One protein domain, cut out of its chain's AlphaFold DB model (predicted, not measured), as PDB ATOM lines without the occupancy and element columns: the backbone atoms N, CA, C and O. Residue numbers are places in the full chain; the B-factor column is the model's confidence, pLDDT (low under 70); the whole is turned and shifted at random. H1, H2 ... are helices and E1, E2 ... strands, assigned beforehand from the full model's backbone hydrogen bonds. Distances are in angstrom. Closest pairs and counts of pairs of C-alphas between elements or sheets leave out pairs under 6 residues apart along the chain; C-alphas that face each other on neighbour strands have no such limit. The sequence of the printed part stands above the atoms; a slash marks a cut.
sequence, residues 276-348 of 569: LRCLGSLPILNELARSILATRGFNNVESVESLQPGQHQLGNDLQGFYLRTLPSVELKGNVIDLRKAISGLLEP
ATOM      1  N   LEU A 276     -39.663  -2.526 -45.191       85.75
ATOM      2  CA  LEU A 276     -40.456  -3.743 -44.988       85.75
ATOM      3  C   LEU A 276     -41.932  -3.483 -45.300       85.75
ATOM      4  O   LEU A 276     -42.444  -2.400 -45.022       85.75
ATOM      5  N   ARG A 277     -42.642  -4.497 -45.808       88.38
ATOM      6  CA  ARG A 277     -44.102  -4.448 -45.988       88.38
ATOM      7  C   ARG A 277     -44.809  -5.575 -45.254       88.38
ATOM      8  O   ARG A 277     -44.515  -6.743 -45.487       88.38
ATOM      9  N   CYS A 278     -45.782  -5.233 -44.420       89.38
ATOM     10  CA  CYS A 278     -46.735  -6.174 -43.843       89.38
ATOM     11  C   CYS A 278     -47.966  -6.239 -44.754       89.38
ATOM     12  O   CYS A 278     -48.726  -5.279 -44.842       89.38
ATOM     13  N   LEU A 279     -48.123  -7.354 -45.467       90.88
ATOM     14  CA  LEU A 279     -49.134  -7.544 -46.508       90.88
ATOM     15  C   LEU A 279     -50.216  -8.482 -45.984       90.88
ATOM     16  O   LEU A 279     -49.981  -9.679 -45.815       90.88
ATOM     17  N   GLY A 280     -51.410  -7.966 -45.742       89.19
ATOM     18  CA  GLY A 280     -52.479  -8.776 -45.181       89.19
ATOM     19  C   GLY A 280     -53.821  -8.085 -45.255       89.19
ATOM     20  O   GLY A 280     -53.934  -6.920 -44.901       89.19
ATOM     21  N   SER A 281     -54.861  -8.817 -45.645       88.19
ATOM     22  CA  SER A 281     -56.219  -8.266 -45.739       88.19
ATOM     23  C   SER A 281     -56.854  -7.897 -44.390       88.19
ATOM     24  O   SER A 281     -57.980  -7.412 -44.373       88.19
ATOM     25  N   LEU A 282     -56.203  -8.200 -43.257       87.31
ATOM     26  CA  LEU A 282     -56.705  -7.873 -41.921       87.31
ATOM     27  C   LEU A 282     -55.815  -6.782 -41.290       87.31
ATOM     28  O   LEU A 282     -54.689  -7.108 -40.899       87.31
ATOM     29  N   PRO A 283     -56.315  -5.539 -41.134       87.75
ATOM     30  CA  PRO A 283     -55.541  -4.382 -40.664       87.75
ATOM     31  C   PRO A 283     -54.772  -4.632 -39.363       87.75
ATOM     32  O   PRO A 283     -53.570  -4.385 -39.275       87.75
ATOM     33  N   ILE A 284     -55.439  -5.238 -38.373       88.38
ATOM     34  CA  ILE A 284     -54.866  -5.492 -37.045       88.38
ATOM     35  C   ILE A 284     -53.594  -6.351 -37.094       88.38
ATOM     36  O   ILE A 284     -52.682  -6.155 -36.297       88.38
ATOM     37  N   LEU A 285     -53.496  -7.295 -38.038       89.50
ATOM     38  CA  LEU A 285     -52.311  -8.145 -38.173       89.50
ATOM     39  C   LEU A 285     -51.133  -7.361 -38.729       89.50
ATOM     40  O   LEU A 285     -50.006  -7.582 -38.288       89.50
ATOM     41  N   ASN A 286     -51.400  -6.462 -39.676       89.88
ATOM     42  CA  ASN A 286     -50.374  -5.612 -40.258       89.88
ATOM     43  C   ASN A 286     -49.827  -4.661 -39.191       89.88
ATOM     44  O   ASN A 286     -48.614  -4.593 -39.013       89.88
ATOM     45  N   GLU A 287     -50.705  -4.027 -38.409       89.00
ATOM     46  CA  GLU A 287     -50.304  -3.122 -37.327       89.00
ATOM     47  C   GLU A 287     -49.577  -3.841 -36.179       89.00
ATOM     48  O   GLU A 287     -48.551  -3.360 -35.697       89.00
ATOM     49  N   LEU A 288     -50.024  -5.037 -35.776       89.62
ATOM     50  CA  LEU A 288     -49.305  -5.843 -34.781       89.62
ATOM     51  C   LEU A 288     -47.922  -6.266 -35.286       89.62
ATOM     52  O   LEU A 288     -46.938  -6.146 -34.555       89.62
ATOM     53  N   ALA A 289     -47.826  -6.737 -36.532       89.81
ATOM     54  CA  ALA A 289     -46.549  -7.096 -37.138       89.81
ATOM     55  C   ALA A 289     -45.622  -5.877 -37.219       89.81
ATOM     56  O   ALA A 289     -44.470  -5.962 -36.798       89.81
ATOM     57  N   ARG A 290     -46.138  -4.725 -37.655       88.38
ATOM     58  CA  ARG A 290     -45.420  -3.450 -37.675       88.38
ATOM     59  C   ARG A 290     -44.905  -3.061 -36.293       88.38
ATOM     60  O   ARG A 290     -43.725  -2.744 -36.161       88.38
ATOM     61  N   SER A 291     -45.742  -3.140 -35.259       87.12
ATOM     62  CA  SER A 291     -45.338  -2.856 -33.879       87.12
ATOM     63  C   SER A 291     -44.225  -3.797 -33.410       87.12
ATOM     64  O   SER A 291     -43.251  -3.342 -32.814       87.12
ATOM     65  N   ILE A 292     -44.331  -5.099 -33.693       87.38
ATOM     66  CA  ILE A 292     -43.305  -6.092 -33.339       87.38
ATOM     67  C   ILE A 292     -41.986  -5.778 -34.055       87.38
ATOM     68  O   ILE A 292     -40.927  -5.800 -33.426       87.38
ATOM     69  N   LEU A 293     -42.035  -5.453 -35.347       85.81
ATOM     70  CA  LEU A 293     -40.864  -5.087 -36.146       85.81
ATOM     71  C   LEU A 293     -40.207  -3.798 -35.628       85.81
ATOM     72  O   LEU A 293     -38.986  -3.760 -35.465       85.81
ATOM     73  N   ALA A 294     -41.001  -2.791 -35.260       82.19
ATOM     74  CA  ALA A 294     -40.505  -1.557 -34.656       82.19
ATOM     75  C   ALA A 294     -39.747  -1.823 -33.343       82.19
ATOM     76  O   ALA A 294     -38.645  -1.311 -33.156       82.19
ATOM     77  N   THR A 295     -40.251  -2.715 -32.471       79.88
ATOM     78  CA  THR A 295     -39.521  -3.105 -31.241       79.88
ATOM     79  C   THR A 295     -38.177  -3.794 -31.506       79.88
ATOM     80  O   THR A 295     -37.332  -3.871 -30.616       79.88
ATOM     81  N   ARG A 296     -37.953  -4.294 -32.728       76.75
ATOM     82  CA  ARG A 296     -36.708  -4.939 -33.171       76.75
ATOM     83  C   ARG A 296     -35.778  -3.991 -33.939       76.75
ATOM     84  O   ARG A 296     -34.743  -4.438 -34.425       76.75
ATOM     85  N   GLY A 297     -36.114  -2.702 -34.018       73.75
ATOM     86  CA  GLY A 297     -35.301  -1.665 -34.663       73.75
ATOM     87  C   GLY A 297     -35.584  -1.463 -36.154       73.75
ATOM     88  O   GLY A 297     -34.828  -0.755 -36.820       73.75
ATOM     89  N   PHE A 298     -36.653  -2.060 -36.693       78.81
ATOM     90  CA  PHE A 298     -37.099  -1.793 -38.060       78.81
ATOM     91  C   PHE A 298     -38.023  -0.572 -38.077       78.81
ATOM     92  O   PHE A 298     -39.187  -0.658 -37.695       78.81
ATOM     93  N   ASN A 299     -37.499   0.569 -38.524       71.38
ATOM     94  CA  ASN A 299     -38.223   1.846 -38.477       71.38
ATOM     95  C   ASN A 299     -39.000   2.166 -39.763       71.38
ATOM     96  O   ASN A 299     -39.903   2.997 -39.737       71.38
ATOM     97  N   ASN A 300     -38.671   1.510 -40.879       82.12
ATOM     98  CA  ASN A 300     -39.315   1.725 -42.172       82.12
ATOM     99  C   ASN A 300     -40.181   0.511 -42.540       82.12
ATOM    100  O   ASN A 300     -39.740  -0.400 -43.243       82.12
ATOM    101  N   VAL A 301     -41.388   0.465 -41.973       84.94
ATOM    102  CA  VAL A 301     -42.354  -0.627 -42.152       84.94
ATOM    103  C   VAL A 301     -43.695  -0.047 -42.593       84.94
ATOM    104  O   VAL A 301     -44.267   0.785 -41.887       84.94
ATOM    105  N   GLU A 302     -44.200  -0.507 -43.734       88.12
ATOM    106  CA  GLU A 302     -45.502  -0.127 -44.289       88.12
ATOM    107  C   GLU A 302     -46.530  -1.257 -44.117       88.12
ATOM    108  O   GLU A 302     -46.235  -2.428 -44.367       88.12
ATOM    109  N   SER A 303     -47.755  -0.897 -43.733       88.06
ATOM    110  CA  SER A 303     -48.916  -1.797 -43.702       88.06
ATOM    111  C   SER A 303     -49.664  -1.704 -45.035       88.06
ATOM    112  O   SER A 303     -49.976  -0.606 -45.491       88.06
ATOM    113  N   VAL A 304     -49.962  -2.842 -45.663       86.81
ATOM    114  CA  VAL A 304     -50.684  -2.907 -46.941       86.81
ATOM    115  C   VAL A 304     -51.869  -3.859 -46.810       86.81
ATOM    116  O   VAL A 304     -51.716  -5.080 -46.712       86.81
ATOM    117  N   GLU A 305     -53.063  -3.276 -46.824       85.19
ATOM    118  CA  GLU A 305     -54.335  -3.974 -46.593       85.19
ATOM    119  C   GLU A 305     -55.050  -4.366 -47.887       85.19
ATOM    120  O   GLU A 305     -55.840  -5.310 -47.913       85.19
ATOM    121  N   SER A 306     -54.754  -3.659 -48.978       85.44
ATOM    122  CA  SER A 306     -55.281  -3.932 -50.310       85.44
ATOM    123  C   SER A 306     -54.275  -3.527 -51.387       85.44
ATOM    124  O   SER A 306     -53.455  -2.629 -51.195       85.44
ATOM    125  N   LEU A 307     -54.331  -4.221 -52.520       85.31
ATOM    126  CA  LEU A 307     -53.583  -3.913 -53.735       85.31
ATOM    127  C   LEU A 307     -54.532  -4.050 -54.925       85.31
ATOM    128  O   LEU A 307     -55.528  -4.769 -54.850       85.31
ATOM    129  N   GLN A 308     -54.219  -3.363 -56.024       85.50
ATOM    130  CA  GLN A 308     -54.978  -3.519 -57.265       85.50
ATOM    131  C   GLN A 308     -54.895  -4.974 -57.760       85.50
ATOM    132  O   GLN A 308     -53.832  -5.581 -57.624       85.50
ATOM    133  N   PRO A 309     -55.957  -5.551 -58.344       84.38
ATOM    134  CA  PRO A 309     -55.907  -6.912 -58.871       84.38
ATOM    135  C   PRO A 309     -54.798  -7.089 -59.917       84.38
ATOM    136  O   PRO A 309     -54.608  -6.225 -60.773       84.38
ATOM    137  N   GLY A 310     -54.080  -8.213 -59.864       85.19
ATOM    138  CA  GLY A 310     -53.003  -8.533 -60.808       85.19
ATOM    139  C   GLY A 310     -51.692  -8.967 -60.151       85.19
ATOM    140  O   GLY A 310     -51.639  -9.287 -58.960       85.19
ATOM    141  N   GLN A 311     -50.626  -9.008 -60.953       84.12
ATOM    142  CA  GLN A 311     -49.284  -9.385 -60.501       84.12
ATOM    143  C   GLN A 311     -48.512  -8.167 -59.988       84.12
ATOM    144  O   GLN A 311     -48.332  -7.187 -60.708       84.12
ATOM    145  N   HIS A 312     -48.005  -8.264 -58.759       85.00
ATOM    146  CA  HIS A 312     -47.174  -7.252 -58.112       85.00
ATOM    147  C   HIS A 312     -45.787  -7.825 -57.834       85.00
ATOM    148  O   HIS A 312     -45.641  -8.811 -57.108       85.00
ATOM    149  N   GLN A 313     -44.765  -7.193 -58.405       82.81
ATOM    150  CA  GLN A 313     -43.366  -7.536 -58.177       82.81
ATOM    151  C   GLN A 313     -42.792  -6.606 -57.105       82.81
ATOM    152  O   GLN A 313     -42.726  -5.395 -57.303       82.81
ATOM    153  N   LEU A 314     -42.372  -7.162 -55.971       80.44
ATOM    154  CA  LEU A 314     -41.664  -6.405 -54.940       80.44
ATOM    155  C   LEU A 314     -40.188  -6.276 -55.339       80.44
ATOM    156  O   LEU A 314     -39.583  -7.244 -55.811       80.44
ATOM    157  N   GLY A 315     -39.646  -5.063 -55.192       72.44
ATOM    158  CA  GLY A 315     -38.250  -4.745 -55.494       72.44
ATOM    159  C   GLY A 315     -37.275  -5.551 -54.634       72.44
ATOM    160  O   GLY A 315     -37.620  -6.017 -53.551       72.44
ATOM    161  N   ASN A 316     -36.045  -5.728 -55.117       68.75
ATOM    162  CA  ASN A 316     -35.021  -6.521 -54.419       68.75
ATOM    163  C   ASN A 316     -34.563  -5.881 -53.091       68.75
ATOM    164  O   ASN A 316     -34.000  -6.554 -52.233       68.75
ATOM    165  N   ASP A 317     -34.817  -4.587 -52.937       70.69
ATOM    166  CA  ASP A 317     -34.552  -3.712 -51.796       70.69
ATOM    167  C   ASP A 317     -35.663  -3.726 -50.728       70.69
ATOM    168  O   ASP A 317     -35.502  -3.126 -49.660       70.69
ATOM    169  N   LEU A 318     -36.768  -4.431 -50.991       79.06
ATOM    170  CA  LEU A 318     -37.944  -4.488 -50.132       79.06
ATOM    171  C   LEU A 318     -38.302  -5.935 -49.782       79.06
ATOM    172  O   LEU A 318     -38.381  -6.800 -50.651       79.06
ATOM    173  N   GLN A 319     -38.565  -6.199 -48.501       84.75
ATOM    174  CA  GLN A 319     -39.026  -7.511 -48.039       84.75
ATOM    175  C   GLN A 319     -40.493  -7.453 -47.610       84.75
ATOM    176  O   GLN A 319     -40.883  -6.649 -46.761       84.75
ATOM    177  N   GLY A 320     -41.311  -8.317 -48.209       87.12
ATOM    178  CA  GLY A 320     -42.729  -8.449 -47.889       87.12
ATOM    179  C   GLY A 320     -42.999  -9.620 -46.947       87.12
ATOM    180  O   GLY A 320     -42.624 -10.750 -47.242       87.12
ATOM    181  N   PHE A 321     -43.711  -9.384 -45.849       89.38
ATOM    182  CA  PHE A 321     -44.314 -10.429 -45.024       89.38
ATOM    183  C   PHE A 321     -45.761 -10.627 -45.463       89.38
ATOM    184  O   PHE A 321     -46.600  -9.758 -45.224       89.38
ATOM    185  N   TYR A 322     -46.066 -11.756 -46.103       91.06
ATOM    186  CA  TYR A 322     -47.423 -12.057 -46.548       91.06
ATOM    187  C   TYR A 322     -48.196 -12.749 -45.425       91.06
ATOM    188  O   TYR A 322     -48.076 -13.954 -45.203       91.06
ATOM    189  N   LEU A 323     -48.954 -11.949 -44.679       90.06
ATOM    190  CA  LEU A 323     -49.623 -12.342 -43.445       90.06
ATOM    191  C   LEU A 323     -50.987 -12.994 -43.697       90.06
ATOM    192  O   LEU A 323     -51.342 -13.971 -43.040       90.06
ATOM    193  N   ARG A 324     -51.758 -12.466 -44.655       87.12
ATOM    194  CA  ARG A 324     -53.097 -12.962 -45.015       87.12
ATOM    195  C   ARG A 324     -53.398 -12.672 -46.481       87.12
ATOM    196  O   ARG A 324     -52.965 -11.652 -46.996       87.12
ATOM    197  N   THR A 325     -54.140 -13.556 -47.145       86.31
ATOM    198  CA  THR A 325     -54.420 -13.457 -48.586       86.31
ATOM    199  C   THR A 325     -55.046 -12.117 -48.970       86.31
ATOM    200  O   THR A 325     -56.087 -11.753 -48.432       86.31
ATOM    201  N   LEU A 326     -54.436 -11.426 -49.935       86.25
ATOM    202  CA  LEU A 326     -55.020 -10.267 -50.606       86.25
ATOM    203  C   LEU A 326     -55.850 -10.769 -51.805       86.25
ATOM    204  O   LEU A 326     -55.338 -11.580 -52.584       86.25
ATOM    205  N   PRO A 327     -57.124 -10.366 -51.954       82.75
ATOM    206  CA  PRO A 327     -57.987 -10.878 -53.018       82.75
ATOM    207  C   PRO A 327     -57.435 -10.560 -54.410       82.75
ATOM    208  O   PRO A 327     -57.098  -9.415 -54.687       82.75
ATOM    209  N   SER A 328     -57.386 -11.560 -55.297       81.75
ATOM    210  CA  SER A 328     -57.014 -11.390 -56.717       81.75
ATOM    211  C   SER A 328     -55.627 -10.770 -56.965       81.75
ATOM    212  O   SER A 328     -55.402 -10.132 -57.994       81.75
ATOM    213  N   VAL A 329     -54.694 -10.964 -56.027       86.06
ATOM    214  CA  VAL A 329     -53.329 -10.422 -56.073       86.06
ATOM    215  C   VAL A 329     -52.310 -11.558 -56.047       86.06
ATOM    216  O   VAL A 329     -52.314 -12.402 -55.148       86.06
ATOM    217  N   GLU A 330     -51.389 -11.537 -57.006       83.31
ATOM    218  CA  GLU A 330     -50.222 -12.417 -57.041       83.31
ATOM    219  C   GLU A 330     -48.964 -11.621 -56.691       83.31
ATOM    220  O   GLU A 330     -48.601 -10.674 -57.386       83.31
ATOM    221  N   LEU A 331     -48.285 -12.013 -55.610       85.00
ATOM    222  CA  LEU A 331     -47.052 -11.376 -55.149       85.00
ATOM    223  C   LEU A 331     -45.834 -12.173 -55.629       85.00
ATOM    224  O   LEU A 331     -45.757 -13.382 -55.410       85.00
ATOM    225  N   LYS A 332     -44.867 -11.492 -56.244       79.44
ATOM    226  CA  LYS A 332     -43.576 -12.052 -56.674       79.44
ATOM    227  C   LYS A 332     -42.417 -11.208 -56.129       79.44
ATOM    228  O   LYS A 332     -42.584 -10.019 -55.869       79.44
ATOM    229  N   GLY A 333     -41.240 -11.815 -55.961       80.38
ATOM    230  CA  GLY A 333     -40.044 -11.158 -55.408       80.38
ATOM    231  C   GLY A 333     -39.675 -11.657 -54.010       80.38
ATOM    232  O   GLY A 333     -39.954 -12.808 -53.673       80.38
ATOM    233  N   ASN A 334     -39.037 -10.806 -53.200       83.19
ATOM    234  CA  ASN A 334     -38.583 -11.144 -51.846       83.19
ATOM    235  C   ASN A 334     -39.753 -11.141 -50.839       83.19
ATOM    236  O   ASN A 334     -39.942 -10.201 -50.063       83.19
ATOM    237  N   VAL A 335     -40.578 -12.192 -50.896       86.38
ATOM    238  CA  VAL A 335     -41.780 -12.358 -50.069       86.38
ATOM    239  C   VAL A 335     -41.664 -13.587 -49.186       86.38
ATOM    240  O   VAL A 335     -41.456 -14.698 -49.669       86.38
ATOM    241  N   ILE A 336     -41.875 -13.394 -47.890       87.12
ATOM    242  CA  ILE A 336     -42.010 -14.471 -46.917       87.12
ATOM    243  C   ILE A 336     -43.499 -14.776 -46.763       87.12
ATOM    244  O   ILE A 336     -44.252 -13.977 -46.198       87.12
ATOM    245  N   ASP A 337     -43.933 -15.929 -47.276       87.75
ATOM    246  CA  ASP A 337     -45.321 -16.382 -47.153       87.75
ATOM    247  C   ASP A 337     -45.583 -16.994 -45.772       87.75
ATOM    248  O   ASP A 337     -45.146 -18.105 -45.465       87.75
ATOM    249  N   LEU A 338     -46.313 -16.258 -44.932       89.75
ATOM    250  CA  LEU A 338     -46.685 -16.659 -43.576       89.75
ATOM    251  C   LEU A 338     -48.170 -17.009 -43.449       89.75
ATOM    252  O   LEU A 338     -48.619 -17.353 -42.353       89.75
ATOM    253  N   ARG A 339     -48.937 -16.980 -44.546       89.06
ATOM    254  CA  ARG A 339     -50.401 -17.131 -44.516       89.06
ATOM    255  C   ARG A 339     -50.843 -18.417 -43.834       89.06
ATOM    256  O   ARG A 339     -51.759 -18.395 -43.019       89.06
ATOM    257  N   LYS A 340     -50.176 -19.537 -44.128       87.38
ATOM    258  CA  LYS A 340     -50.507 -20.839 -43.528       87.38
ATOM    259  C   LYS A 340     -50.259 -20.851 -42.019       87.38
ATOM    260  O   LYS A 340     -51.098 -21.341 -41.269       87.38
ATOM    261  N   ALA A 341     -49.127 -20.299 -41.579       86.56
ATOM    262  CA  ALA A 341     -48.793 -20.213 -40.160       86.56
ATOM    263  C   ALA A 341     -49.785 -19.305 -39.421       86.56
ATOM    264  O   ALA A 341     -50.309 -19.683 -38.379       86.56
ATOM    265  N   ILE A 342     -50.098 -18.144 -39.998       88.75
ATOM    266  CA  ILE A 342     -50.993 -17.150 -39.401       88.75
ATOM    267  C   ILE A 342     -52.452 -17.609 -39.407       88.75
ATOM    268  O   ILE A 342     -53.164 -17.350 -38.442       88.75
ATOM    269  N   SER A 343     -52.891 -18.360 -40.420       87.25
ATOM    270  CA  SER A 343     -54.240 -18.938 -40.448       87.25
ATOM    271  C   SER A 343     -54.511 -19.814 -39.221       87.25
ATOM    272  O   SER A 343     -55.565 -19.680 -38.606       87.25
ATOM    273  N   GLY A 344     -53.551 -20.656 -38.817       86.19
ATOM    274  CA  GLY A 344     -53.688 -21.483 -37.609       86.19
ATOM    275  C   GLY A 344     -53.669 -20.677 -36.301       86.19
ATOM    276  O   GLY A 344     -54.227 -21.107 -35.291       86.19
ATOM    277  N   LEU A 345     -53.054 -19.490 -36.307       88.06
ATOM    278  CA  LEU A 345     -53.055 -18.580 -35.156       88.06
ATOM    279  C   LEU A 345     -54.357 -17.788 -35.030       88.06
ATOM    280  O   LEU A 345     -54.756 -17.467 -33.912       88.06
ATOM    281  N   LEU A 346     -54.998 -17.470 -36.157       87.25
ATOM    282  CA  LEU A 346     -56.243 -16.704 -36.214       87.25
ATOM    283  C   LEU A 346     -57.466 -17.534 -35.841       87.25
ATOM    284  O   LEU A 346     -58.339 -17.016 -35.157       87.25
ATOM    285  N   GLU A 347     -57.513 -18.806 -36.236       89.19
ATOM    286  CA  GLU A 347     -58.634 -19.723 -35.984       89.19
ATOM    287  C   GLU A 347     -59.295 -19.614 -34.581       89.19
ATOM    288  O   GLU A 347     -60.515 -19.484 -34.529       89.19
ATOM    289  N   PRO A 348     -58.572 -19.593 -33.436       87.44
ATOM    290  CA  PRO A 348     -59.206 -19.490 -32.109       87.44
ATOM    291  C   PRO A 348     -59.921 -18.171 -31.837       87.44
ATOM    292  O   PRO A 348     -60.799 -18.109 -30.976       87.44
TER     293      PRO A 348
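What this domain is: This is residues 276 to 348 of the 569 residues of an uncharacterized protein of Deltaproteobacteria bacterium (UniProt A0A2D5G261). A four-stranded parallel sheet, E2 E1 E4 E6, has H1 packed along one face, and a small parallel pair of strands, E3 and E5, lies beyond the other face. From E2 onward the chain winds in two turns, through E3 to E4 and through E5 to E6, and the short H2 follows at the end. The 73 printed residues hold two named helices and six named strands, in the order E1 H1 E2 E3 E4 E5 E6 H2, class mixed. The whole is compact, with a radius of gyration of the C-alphas of 11.8 A, and flat, spanning 33 by 32 by 17 A.

How they stand to each other: E1, residues 276 to 279, H1, residues 283 to 295, and E2, residues 301 to 304, form a strand-helix-strand unit, two parallel neighbour strands with a helix between, whose crossover is right-handed. N 302 and O 276 are 2.9 A apart, within hydrogen-bond range. H1 is on the sheet, making two layers, a helix on one face of a sheet; its height over the sheet is 8.6 A. The closest C-alphas of H1 and E2 are those of Asn 286 and Ser 303, 5.3 A apart. E3, residues 310 to 313, and E5, residues 329 to 332, are parallel, with N 312 and O 330 2.8 A apart. E4, residues 318 to 322, is parallel to E1, with N 321 and O 277 2.8 A apart. E6, residues 335 to 337, is an edge strand parallel to E4, with N 336 and O 320 2.8 A apart. H2, residues 339 to 346, only grazes the sheet, with residues 339 to 342. Every O i to N i+4 pair is within hydrogen-bond range in H1, and 3 of 4 in H2.

Where its parts are: E1 begins at C-alpha 276, (-40.456, -3.743, -44.988). H1 is 18.6 A long, E4 12.6 A and H2 10.2 A; H2 ends at C-alpha 346, (-56.243, -16.704, -36.214).

The domain as a whole: The C-alphas farthest apart, those of Asn 316 and Pro 348, are 35.4 A apart. The printed part has no cut and no long link. Its mean pLDDT is 85.1, and residue 316 is under 70.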